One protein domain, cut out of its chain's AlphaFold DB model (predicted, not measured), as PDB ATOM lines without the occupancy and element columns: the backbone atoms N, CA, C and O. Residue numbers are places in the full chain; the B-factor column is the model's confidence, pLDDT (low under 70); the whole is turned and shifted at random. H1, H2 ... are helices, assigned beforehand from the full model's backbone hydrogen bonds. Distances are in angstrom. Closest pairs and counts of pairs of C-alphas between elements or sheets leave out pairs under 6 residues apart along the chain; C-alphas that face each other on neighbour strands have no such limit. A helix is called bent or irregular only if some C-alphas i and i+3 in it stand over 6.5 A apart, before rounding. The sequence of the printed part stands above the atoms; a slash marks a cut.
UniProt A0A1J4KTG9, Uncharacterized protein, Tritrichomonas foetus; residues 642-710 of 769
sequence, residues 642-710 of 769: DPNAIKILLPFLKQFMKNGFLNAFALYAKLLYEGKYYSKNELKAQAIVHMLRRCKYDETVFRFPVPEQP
ATOM      1  N   ASP A 642      38.457 -31.329  25.423       77.19
ATOM      2  CA  ASP A 642      37.633 -30.461  24.576       77.19
ATOM      3  C   ASP A 642      36.948 -29.364  25.427       77.19
ATOM      4  O   ASP A 642      36.095 -29.672  26.267       77.19
ATOM      5  N   PRO A 643      37.283 -28.072  25.227       72.44
ATOM      6  CA  PRO A 643      36.681 -26.948  25.949       72.44
ATOM      7  C   PRO A 643      35.153 -26.868  25.841       72.44
ATOM      8  O   PRO A 643      34.491 -26.441  26.791       72.44
ATOM      9  N   ASN A 644      34.581 -27.275  24.706       73.12
ATOM     10  CA  ASN A 644      33.138 -27.250  24.492       73.12
ATOM     11  C   ASN A 644      32.460 -28.414  25.217       73.12
ATOM     12  O   ASN A 644      31.426 -28.224  25.859       73.12
ATOM     13  N   ALA A 645      33.090 -29.588  25.219       73.25
ATOM     14  CA  ALA A 645      32.595 -30.747  25.951       73.25
ATOM     15  C   ALA A 645      32.727 -30.587  27.478       73.25
ATOM     16  O   ALA A 645      31.894 -31.089  28.236       73.25
ATOM     17  N   ILE A 646      33.707 -29.814  27.958       74.38
ATOM     18  CA  ILE A 646      33.809 -29.456  29.379       74.38
ATOM     19  C   ILE A 646      32.551 -28.720  29.849       74.38
ATOM     20  O   ILE A 646      32.064 -29.032  30.932       74.38
ATOM     21  N   LYS A 647      31.974 -27.809  29.048       77.69
ATOM     22  CA  LYS A 647      30.724 -27.105  29.409       77.69
ATOM     23  C   LYS A 647      29.573 -28.076  29.658       77.69
ATOM     24  O   LYS A 647      28.801 -27.866  30.591       77.69
ATOM     25  N   ILE A 648      29.515 -29.153  28.876       74.56
ATOM     26  CA  ILE A 648      28.548 -30.238  29.054       74.56
ATOM     27  C   ILE A 648      28.828 -30.975  30.367       74.56
ATOM     28  O   ILE A 648      27.894 -31.246  31.101       74.56
ATOM     29  N   LEU A 649      30.088 -31.227  30.735       76.31
ATOM     30  CA  LEU A 649      30.454 -31.928  31.976       76.31
ATOM     31  C   LEU A 649      30.183 -31.139  33.275       76.31
ATOM     32  O   LEU A 649      30.001 -31.752  34.331       76.31
ATOM     33  N   LEU A 650      30.173 -29.802  33.244       78.81
ATOM     34  CA  LEU A 650      30.130 -28.974  34.463       78.81
ATOM     35  C   LEU A 650      28.895 -29.166  35.363       78.81
ATOM     36  O   LEU A 650      29.082 -29.237  36.587       78.81
ATOM     37  N   PRO A 651      27.659 -29.259  34.837       78.81
ATOM     38  CA  PRO A 651      26.474 -29.545  35.647       78.81
ATOM     39  C   PRO A 651      26.595 -30.872  36.408       78.81
ATOM     40  O   PRO A 651      26.294 -30.933  37.604       78.81
ATOM     41  N   PHE A 652      27.134 -31.904  35.754       76.94
ATOM     42  CA  PHE A 652      27.354 -33.223  36.346       76.94
ATOM     43  C   PHE A 652      28.450 -33.193  37.393       76.94
ATOM     44  O   PHE A 652      28.311 -33.790  38.454       76.94
ATOM     45  N   LEU A 653      29.527 -32.454  37.137       78.25
ATOM     46  CA  LEU A 653      30.686 -32.409  38.016       78.25
ATOM     47  C   LEU A 653      30.294 -32.065  39.460       78.25
ATOM     48  O   LEU A 653      30.711 -32.741  40.396       78.25
ATOM     49  N   LYS A 654      29.419 -31.066  39.646       77.38
ATOM     50  CA  LYS A 654      28.901 -30.681  40.970       77.38
ATOM     51  C   LYS A 654      28.041 -31.776  41.598       77.38
ATOM     52  O   LYS A 654      28.170 -32.027  42.796       77.38
ATOM     53  N   GLN A 655      27.158 -32.402  40.822       78.69
ATOM     54  CA  GLN A 655      26.301 -33.494  41.291       78.69
ATOM     55  C   GLN A 655      27.147 -34.693  41.729       78.69
ATOM     56  O   GLN A 655      26.981 -35.201  42.837       78.69
ATOM     57  N   PHE A 656      28.120 -35.086  40.911       72.38
ATOM     58  CA  PHE A 656      29.008 -36.199  41.196       72.38
ATOM     59  C   PHE A 656      29.974 -35.881  42.358       72.38
ATOM     60  O   PHE A 656      30.188 -36.719  43.233       72.38
ATOM     61  N   MET A 657      30.466 -34.645  42.489       77.00
ATOM     62  CA  MET A 657      31.219 -34.220  43.677       77.00
ATOM     63  C   MET A 657      30.377 -34.263  44.960       77.00
ATOM     64  O   MET A 657      30.854 -34.753  45.982       77.00
ATOM     65  N   LYS A 658      29.113 -33.808  44.928       69.62
ATOM     66  CA  LYS A 658      28.181 -33.943  46.071       69.62
ATOM     67  C   LYS A 658      27.948 -35.407  46.448       69.62
ATOM     68  O   LYS A 658      27.690 -35.719  47.609       69.62
ATOM     69  N   ASN A 659      28.069 -36.298  45.469       62.91
ATOM     70  CA  ASN A 659      27.965 -37.734  45.656       62.91
ATOM     71  C   ASN A 659      29.291 -38.393  46.063       62.91
ATOM     72  O   ASN A 659      29.262 -39.570  46.390       62.91
ATOM     73  N   GLY A 660      30.398 -37.643  46.121       61.78
ATOM     74  CA  GLY A 660      31.695 -38.115  46.606       61.78
ATOM     75  C   GLY A 660      32.607 -38.753  45.557       61.78
ATOM     76  O   GLY A 660      33.583 -39.408  45.913       61.78
ATOM     77  N   PHE A 661      32.330 -38.559  44.267       70.25
ATOM     78  CA  PHE A 661      33.107 -39.186  43.198       70.25
ATOM     79  C   PHE A 661      34.485 -38.564  43.014       70.25
ATOM     80  O   PHE A 661      34.613 -37.439  42.529       70.25
ATOM     81  N   LEU A 662      35.531 -39.329  43.331       71.81
ATOM     82  CA  LEU A 662      36.924 -38.873  43.293       71.81
ATOM     83  C   LEU A 662      37.359 -38.398  41.898       71.81
ATOM     84  O   LEU A 662      38.030 -37.378  41.801       71.81
ATOM     85  N   ASN A 663      36.893 -39.044  40.822       75.00
ATOM     86  CA  ASN A 663      37.116 -38.586  39.442       75.00
ATOM     87  C   ASN A 663      36.515 -37.200  39.163       75.00
ATOM     88  O   ASN A 663      37.110 -36.402  38.441       75.00
ATOM     89  N   ALA A 664      35.356 -36.889  39.756       81.56
ATOM     90  CA  ALA A 664      34.749 -35.568  39.638       81.56
ATOM     91  C   ALA A 664      35.607 -34.519  40.354       81.56
ATOM     92  O   ALA A 664      35.865 -33.460  39.793       81.56
ATOM     93  N   PHE A 665      36.110 -34.833  41.555       81.31
ATOM     94  CA  PHE A 665      37.054 -33.978  42.283       81.31
ATOM     95  C   PHE A 665      38.389 -33.814  41.542       81.31
ATOM     96  O   PHE A 665      38.924 -32.711  41.502       81.31
ATOM     97  N   ALA A 666      38.901 -34.882  40.927       83.50
ATOM     98  CA  ALA A 666      40.123 -34.885  40.129       83.50
ATOM     99  C   ALA A 666      40.009 -33.940  38.928       83.50
ATOM    100  O   ALA A 666      40.824 -33.031  38.760       83.50
ATOM    101  N   LEU A 667      38.951 -34.118  38.129       84.19
ATOM    102  CA  LEU A 667      38.673 -33.255  36.989       84.19
ATOM    103  C   LEU A 667      38.393 -31.820  37.451       84.19
ATOM    104  O   LEU A 667      38.879 -30.878  36.837       84.19
ATOM    105  N   TYR A 668      37.680 -31.633  38.564       87.12
ATOM    106  CA  TYR A 668      37.429 -30.307  39.127       87.12
ATOM    107  C   TYR A 668      38.718 -29.577  39.504       87.12
ATOM    108  O   TYR A 668      38.889 -28.410  39.158       87.12
ATOM    109  N   ALA A 669      39.642 -30.266  40.176       85.69
ATOM    110  CA  ALA A 669      40.941 -29.715  40.532       85.69
ATOM    111  C   ALA A 669      41.741 -29.326  39.283       85.69
ATOM    112  O   ALA A 669      42.271 -28.220  39.227       85.69
ATOM    113  N   LYS A 670      41.747 -30.183  38.253       86.25
ATOM    114  CA  LYS A 670      42.375 -29.892  36.956       86.25
ATOM    115  C   LYS A 670      41.781 -28.644  36.300       86.25
ATOM    116  O   LYS A 670      42.519 -27.741  35.922       86.25
ATOM    117  N   LEU A 671      40.454 -28.542  36.230       85.62
ATOM    118  CA  LEU A 671      39.777 -27.394  35.619       85.62
ATOM    119  C   LEU A 671      40.002 -26.082  36.391       85.62
ATOM    120  O   LEU A 671      40.119 -25.026  35.770       85.62
ATOM    121  N   LEU A 672      40.087 -26.140  37.725       86.19
ATOM    122  CA  LEU A 672      40.441 -24.993  38.571       86.19
ATOM    123  C   LEU A 672      41.898 -24.563  38.382       86.19
ATOM    124  O   LEU A 672      42.181 -23.364  38.372       86.19
ATOM    125  N   TYR A 673      42.813 -25.522  38.239       86.69
ATOM    126  CA  TYR A 673      44.231 -25.255  38.016       86.69
ATOM    127  C   TYR A 673      44.479 -24.636  36.633       86.69
ATOM    128  O   TYR A 673      45.205 -23.654  36.511       86.69
ATOM    129  N   GLU A 674      43.816 -25.158  35.597       84.31
ATOM    130  CA  GLU A 674      43.909 -24.658  34.218       84.31
ATOM    131  C   GLU A 674      43.141 -23.343  33.989       84.31
ATOM    132  O   GLU A 674      43.267 -22.736  32.931       84.31
ATOM    133  N   GLY A 675      42.317 -22.901  34.946       83.31
ATOM    134  CA  GLY A 675      41.482 -21.705  34.798       83.31
ATOM    135  C   GLY A 675      40.304 -21.859  33.834       83.31
ATOM    136  O   GLY A 675      39.670 -20.872  33.480       83.31
ATOM    137  N   LYS A 676      39.968 -23.093  33.443       78.94
ATOM    138  CA  LYS A 676      38.851 -23.399  32.532       78.94
ATOM    139  C   LYS A 676      37.482 -23.420  33.222       78.94
ATOM    140  O   LYS A 676      36.462 -23.548  32.549       78.94
ATOM    141  N   TYR A 677      37.436 -23.310  34.551       74.62
ATOM    142  CA  TYR A 677      36.200 -23.315  35.338       74.62
ATOM    143  C   TYR A 677      36.052 -22.056  36.195       74.62
ATOM    144  O   TYR A 677      36.720 -21.954  37.219       74.62
ATOM    145  N   TYR A 678      35.116 -21.169  35.826       66.12
ATOM    146  CA  TYR A 678      34.768 -19.885  36.474       66.12
ATOM    147  C   TYR A 678      35.942 -18.888  36.615       66.12
ATOM    148  O   TYR A 678      35.815 -17.758  36.159       66.12
ATOM    149  N   SER A 679      37.075 -19.289  37.199       75.25
ATOM    150  CA  SER A 679      38.360 -18.583  37.246       75.25
ATOM    151  C   SER A 679      39.471 -19.514  37.766       75.25
ATOM    152  O   SER A 679      39.209 -20.489  38.477       75.25
ATOM    153  N   LYS A 680      40.732 -19.223  37.416       87.31
ATOM    154  CA  LYS A 680      41.899 -19.974  37.907       87.31
ATOM    155  C   LYS A 680      41.996 -19.873  39.431       87.31
ATOM    156  O   LYS A 680      42.016 -18.775  39.980       87.31
ATOM    157  N   ASN A 681      42.060 -21.012  40.121       86.25
ATOM    158  CA  ASN A 681      42.191 -21.067  41.577       86.25
ATOM    159  C   ASN A 681      43.104 -22.226  41.995       86.25
ATOM    160  O   ASN A 681      42.651 -23.315  42.361       86.25
ATOM    161  N   GLU A 682      44.409 -21.970  41.926       86.25
ATOM    162  CA  GLU A 682      45.453 -22.956  42.213       86.25
ATOM    163  C   GLU A 682      45.398 -23.461  43.655       86.25
ATOM    164  O   GLU A 682      45.508 -24.660  43.876       86.25
ATOM    165  N   LEU A 683      45.140 -22.587  44.635       80.19
ATOM    166  CA  LEU A 683      45.056 -22.976  46.048       80.19
ATOM    167  C   LEU A 683      43.926 -23.977  46.294       80.19
ATOM    168  O   LEU A 683      44.102 -24.977  46.993       80.19
ATOM    169  N   LYS A 684      42.758 -23.739  45.689       81.69
ATOM    170  CA  LYS A 684      41.619 -24.653  45.792       81.69
ATOM    171  C   LYS A 684      41.891 -25.965  45.056       81.69
ATOM    172  O   LYS A 684      41.565 -27.024  45.589       81.69
ATOM    173  N   ALA A 685      42.512 -25.910  43.878       84.38
ATOM    174  CA  ALA A 685      42.932 -27.099  43.139       84.38
ATOM    175  C   ALA A 685      43.935 -27.944  43.943       84.38
ATOM    176  O   ALA A 685      43.728 -29.144  44.115       84.38
ATOM    177  N   GLN A 686      44.965 -27.315  44.513       82.69
ATOM    178  CA  GLN A 686      45.967 -27.960  45.364       82.69
ATOM    179  C   GLN A 686      45.328 -28.575  46.611       82.69
ATOM    180  O   GLN A 686      45.613 -29.725  46.932       82.69
ATOM    181  N   ALA A 687      44.410 -27.873  47.284       74.94
ATOM    182  CA  ALA A 687      43.689 -28.418  48.437       74.94
ATOM    183  C   ALA A 687      42.908 -29.698  48.086       74.94
ATOM    184  O   ALA A 687      42.925 -30.666  48.851       74.94
ATOM    185  N   ILE A 688      42.269 -29.730  46.910       79.56
ATOM    186  CA  ILE A 688      41.577 -30.924  46.413       79.56
ATOM    187  C   ILE A 688      42.582 -32.034  46.084       79.56
ATOM    188  O   ILE A 688      42.365 -33.171  46.490       79.56
ATOM    189  N   VAL A 689      43.707 -31.739  45.426       79.75
ATOM    190  CA  VAL A 689      44.734 -32.761  45.148       79.75
ATOM    191  C   VAL A 689      45.348 -33.313  46.433       79.75
ATOM    192  O   VAL A 689      45.543 -34.517  46.534       79.75
ATOM    193  N   HIS A 690      45.582 -32.496  47.460       77.31
ATOM    194  CA  HIS A 690      46.036 -32.991  48.762       77.31
ATOM    195  C   HIS A 690      45.018 -33.923  49.420       77.31
ATOM    196  O   HIS A 690      45.403 -34.937  50.005       77.31
ATOM    197  N   MET A 691      43.724 -33.611  49.314       80.19
ATOM    198  CA  MET A 691      42.661 -34.522  49.740       80.19
ATOM    199  C   MET A 691      42.738 -35.844  48.959       80.19
ATOM    200  O   MET A 691      42.722 -36.905  49.576       80.19
ATOM    201  N   LEU A 692      42.902 -35.796  47.635       74.94
ATOM    202  CA  LEU A 692      42.971 -36.990  46.787       74.94
ATOM    203  C   LEU A 692      44.248 -37.823  47.020       74.94
ATOM    204  O   LEU A 692      44.169 -39.047  47.100       74.94
ATOM    205  N   ARG A 693      45.401 -37.187  47.262       73.62
ATOM    206  CA  ARG A 693      46.650 -37.844  47.695       73.62
ATOM    207  C   ARG A 693      46.477 -38.585  49.017       73.62
ATOM    208  O   ARG A 693      46.924 -39.719  49.162       73.62
ATOM    209  N   ARG A 694      45.766 -37.989  49.981       64.81
ATOM    210  CA  ARG A 694      45.424 -38.661  51.250       64.81
ATOM    211  C   ARG A 694      44.512 -39.871  51.041       64.81
ATOM    212  O   ARG A 694      44.559 -40.804  51.839       64.81
ATOM    213  N   CYS A 695      43.735 -39.882  49.960       54.00
ATOM    214  CA  CYS A 695      42.957 -41.037  49.519       54.00
ATOM    215  C   CYS A 695      43.782 -42.067  48.721       54.00
ATOM    216  O   CYS A 695      43.203 -43.055  48.283       54.00
ATOM    217  N   LYS A 696      45.101 -41.871  48.548       65.19
ATOM    218  CA  LYS A 696      45.982 -42.687  47.686       65.19
ATOM    219  C   LYS A 696      45.493 -42.763  46.235       65.19
ATOM    220  O   LYS A 696      45.665 -43.781  45.572       65.19
ATOM    221  N   TYR A 697      44.852 -41.696  45.768       67.88
ATOM    222  CA  TYR A 697      44.404 -41.594  44.389       67.88
ATOM    223  C   TYR A 697      45.599 -41.415  43.454       67.88
ATOM    224  O   TYR A 697      46.544 -40.708  43.808       67.88
ATOM    225  N   ASP A 698      45.544 -42.034  42.276       71.12
ATOM    226  CA  ASP A 698      46.641 -42.008  41.308       71.12
ATOM    227  C   ASP A 698      47.000 -40.567  40.902       71.12
ATOM    228  O   ASP A 698      46.183 -39.828  40.346       71.12
ATOM    229  N   GLU A 699      48.241 -40.168  41.195       71.00
ATOM    230  CA  GLU A 699      48.746 -38.822  40.921       71.00
ATOM    231  C   GLU A 699      48.832 -38.517  39.420       71.00
ATOM    232  O   GLU A 699      48.746 -37.352  39.017       71.00
ATOM    233  N   THR A 700      48.917 -39.552  38.574       70.38
ATOM    234  CA  THR A 700      48.973 -39.401  37.113       70.38
ATOM    235  C   THR A 700      47.694 -38.796  36.528       70.38
ATOM    236  O   THR A 700      47.710 -38.268  35.410       70.38
ATOM    237  N   VAL A 701      46.590 -38.809  37.286       64.62
ATOM    238  CA  VAL A 701      45.286 -38.294  36.848       64.62
ATOM    239  C   VAL A 701      45.224 -36.763  36.893       64.62
ATOM    240  O   VAL A 701      44.513 -36.160  36.087       64.62
ATOM    241  N   PHE A 702      45.977 -36.111  37.785       70.19
ATOM    242  CA  PHE A 702      45.908 -34.653  37.954       70.19
ATOM    243  C   PHE A 702      46.844 -33.904  36.998       70.19
ATOM    244  O   PHE A 702      46.480 -32.830  36.539       70.19
ATOM    245  N   ARG A 703      47.998 -34.482  36.623       70.94
ATOM    246  CA  ARG A 703      48.983 -33.927  35.660       70.94
ATOM    247  C   ARG A 703      49.433 -32.470  35.910       70.94
ATOM    248  O   ARG A 703      49.838 -31.796  34.967       70.94
ATOM    249  N   PHE A 704      49.401 -31.970  37.143       76.75
ATOM    250  CA  PHE A 704      50.014 -30.681  37.491       76.75
ATOM    251  C   PHE A 704      50.812 -30.773  38.800       76.75
ATOM    252  O   PHE A 704      50.441 -31.554  39.681       76.75
ATOM    253  N   PRO A 705      51.921 -30.016  38.932       74.06
ATOM    254  CA  PRO A 705      52.779 -30.076  40.108       74.06
ATOM    255  C   PRO A 705      52.035 -29.547  41.334       74.06
ATOM    256  O   PRO A 705      51.477 -28.449  41.322       74.06
ATOM    257  N   VAL A 706      52.036 -30.332  42.411       73.12
ATOM    258  CA  VAL A 706      51.477 -29.920  43.701       73.12
ATOM    259  C   VAL A 706      52.597 -29.956  44.735       73.12
ATOM    260  O   VAL A 706      53.084 -31.058  45.021       73.12
ATOM    261  N   PRO A 707      53.014 -28.794  45.279       70.88
ATOM    262  CA  PRO A 707      54.072 -28.732  46.282       70.88
ATOM    263  C   PRO A 707      53.699 -29.596  47.489       70.88
ATOM    264  O   PRO A 707      52.525 -29.690  47.854       70.88
ATOM    265  N   GLU A 708      54.673 -30.271  48.097       60.53
ATOM    266  CA  GLU A 708      54.417 -31.036  49.317       60.53
ATOM    267  C   GLU A 708      53.919 -30.089  50.412       60.53
ATOM    268  O   GLU A 708      54.566 -29.093  50.736       60.53
ATOM    269  N   GLN A 709      52.748 -30.381  50.985       52.34
ATOM    270  CA  GLN A 709      52.298 -29.622  52.143       52.34
ATOM    271  C   GLN A 709      53.233 -29.922  53.320       52.34
ATOM    272  O   GLN A 709      53.548 -31.096  53.552       52.34
ATOM    273  N   PRO A 710      53.615 -28.909  54.120       46.84
ATOM    274  CA  PRO A 710      54.221 -29.167  55.415       46.84
ATOM    275  C   PRO A 710      53.286 -30.089  56.205       46.84
ATOM    276  O   PRO A 710      52.064 -29.935  56.159       46.84
TER     277      PRO A 710
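This is residues 642 to 710 of the 769 residues of an uncharacterized protein of Tritrichomonas foetus (UniProt A0A1J4KTG9). The longest helix, H1, is kinked and makes an open V with H2, meeting it through residues 653 to 657 near the V's point; H3 folds back beside the other side of H2, so that H2 is the middle one of three helices. After H3 comes a tail of 16 residues, 695 to 710, with no named element, whose last residue lies far from H1. The printed part has 69 residues, with three named helices in the order H1, H2, H3 and no named strand; the class is all helix. The whole is compact, with a radius of gyration of the C-alphas of 11.6 A, yet its outline is only just elongated, with spans of 36 by 24 by 18 A.

Find C-alpha 643 at (36.681, -26.948, 25.949); from there H1 runs through residues 643 to 658, 22.9 A from first to last C-alpha. Look near residue 651 for a kink of 45 degrees. H1 is irregular, but only just: C-alphas 648 and 651 are 6.9 A apart. Next find C-alpha 662 at (36.924, -38.873, 43.293), where H2, residues 662 to 673, begins its 16.3 A. H3, residues 682 to 694, is 18.1 A long and ends at C-alpha 694, at (45.424, -38.661, 51.250).

Start at H1, which touches H2 with residues 653 to 657 alone, while H2 touches H1 with residues 664 to 668 alone. Their closest C-alphas are those of Leu 653 and Ala 664, 5.4 A apart. The two helices run opposite ways at a steep tilt of 51 degrees. Move on to H3, which touches H2 with 17 pairs of C-alphas within 8 A; the closest are those of Ala 669 and Ala 685, 4.2 A apart. H2 and H3 form a helical hairpin, running opposite ways at a shallow tilt of 27 degrees. H1 and H3 are apart. In H2 and H3 every O i to N i+4 pair is within hydrogen-bond range; in H1 6 of 12 are, beside 8 of 13 O i to N i+3 pairs.

The two C-alphas farthest apart are those of Asn 644 and Pro 710, 37.5 A. The printed part has no cut. The link from H1 to H2 is tight, with 3 residues, and that from H2 to H3 is short, with 8 residues. In the B-factor column the mean pLDDT of the printed part is 75.3; look for values under 70 at residues 658 to 660, 678, 694 to 697, 701 and 708 to 710.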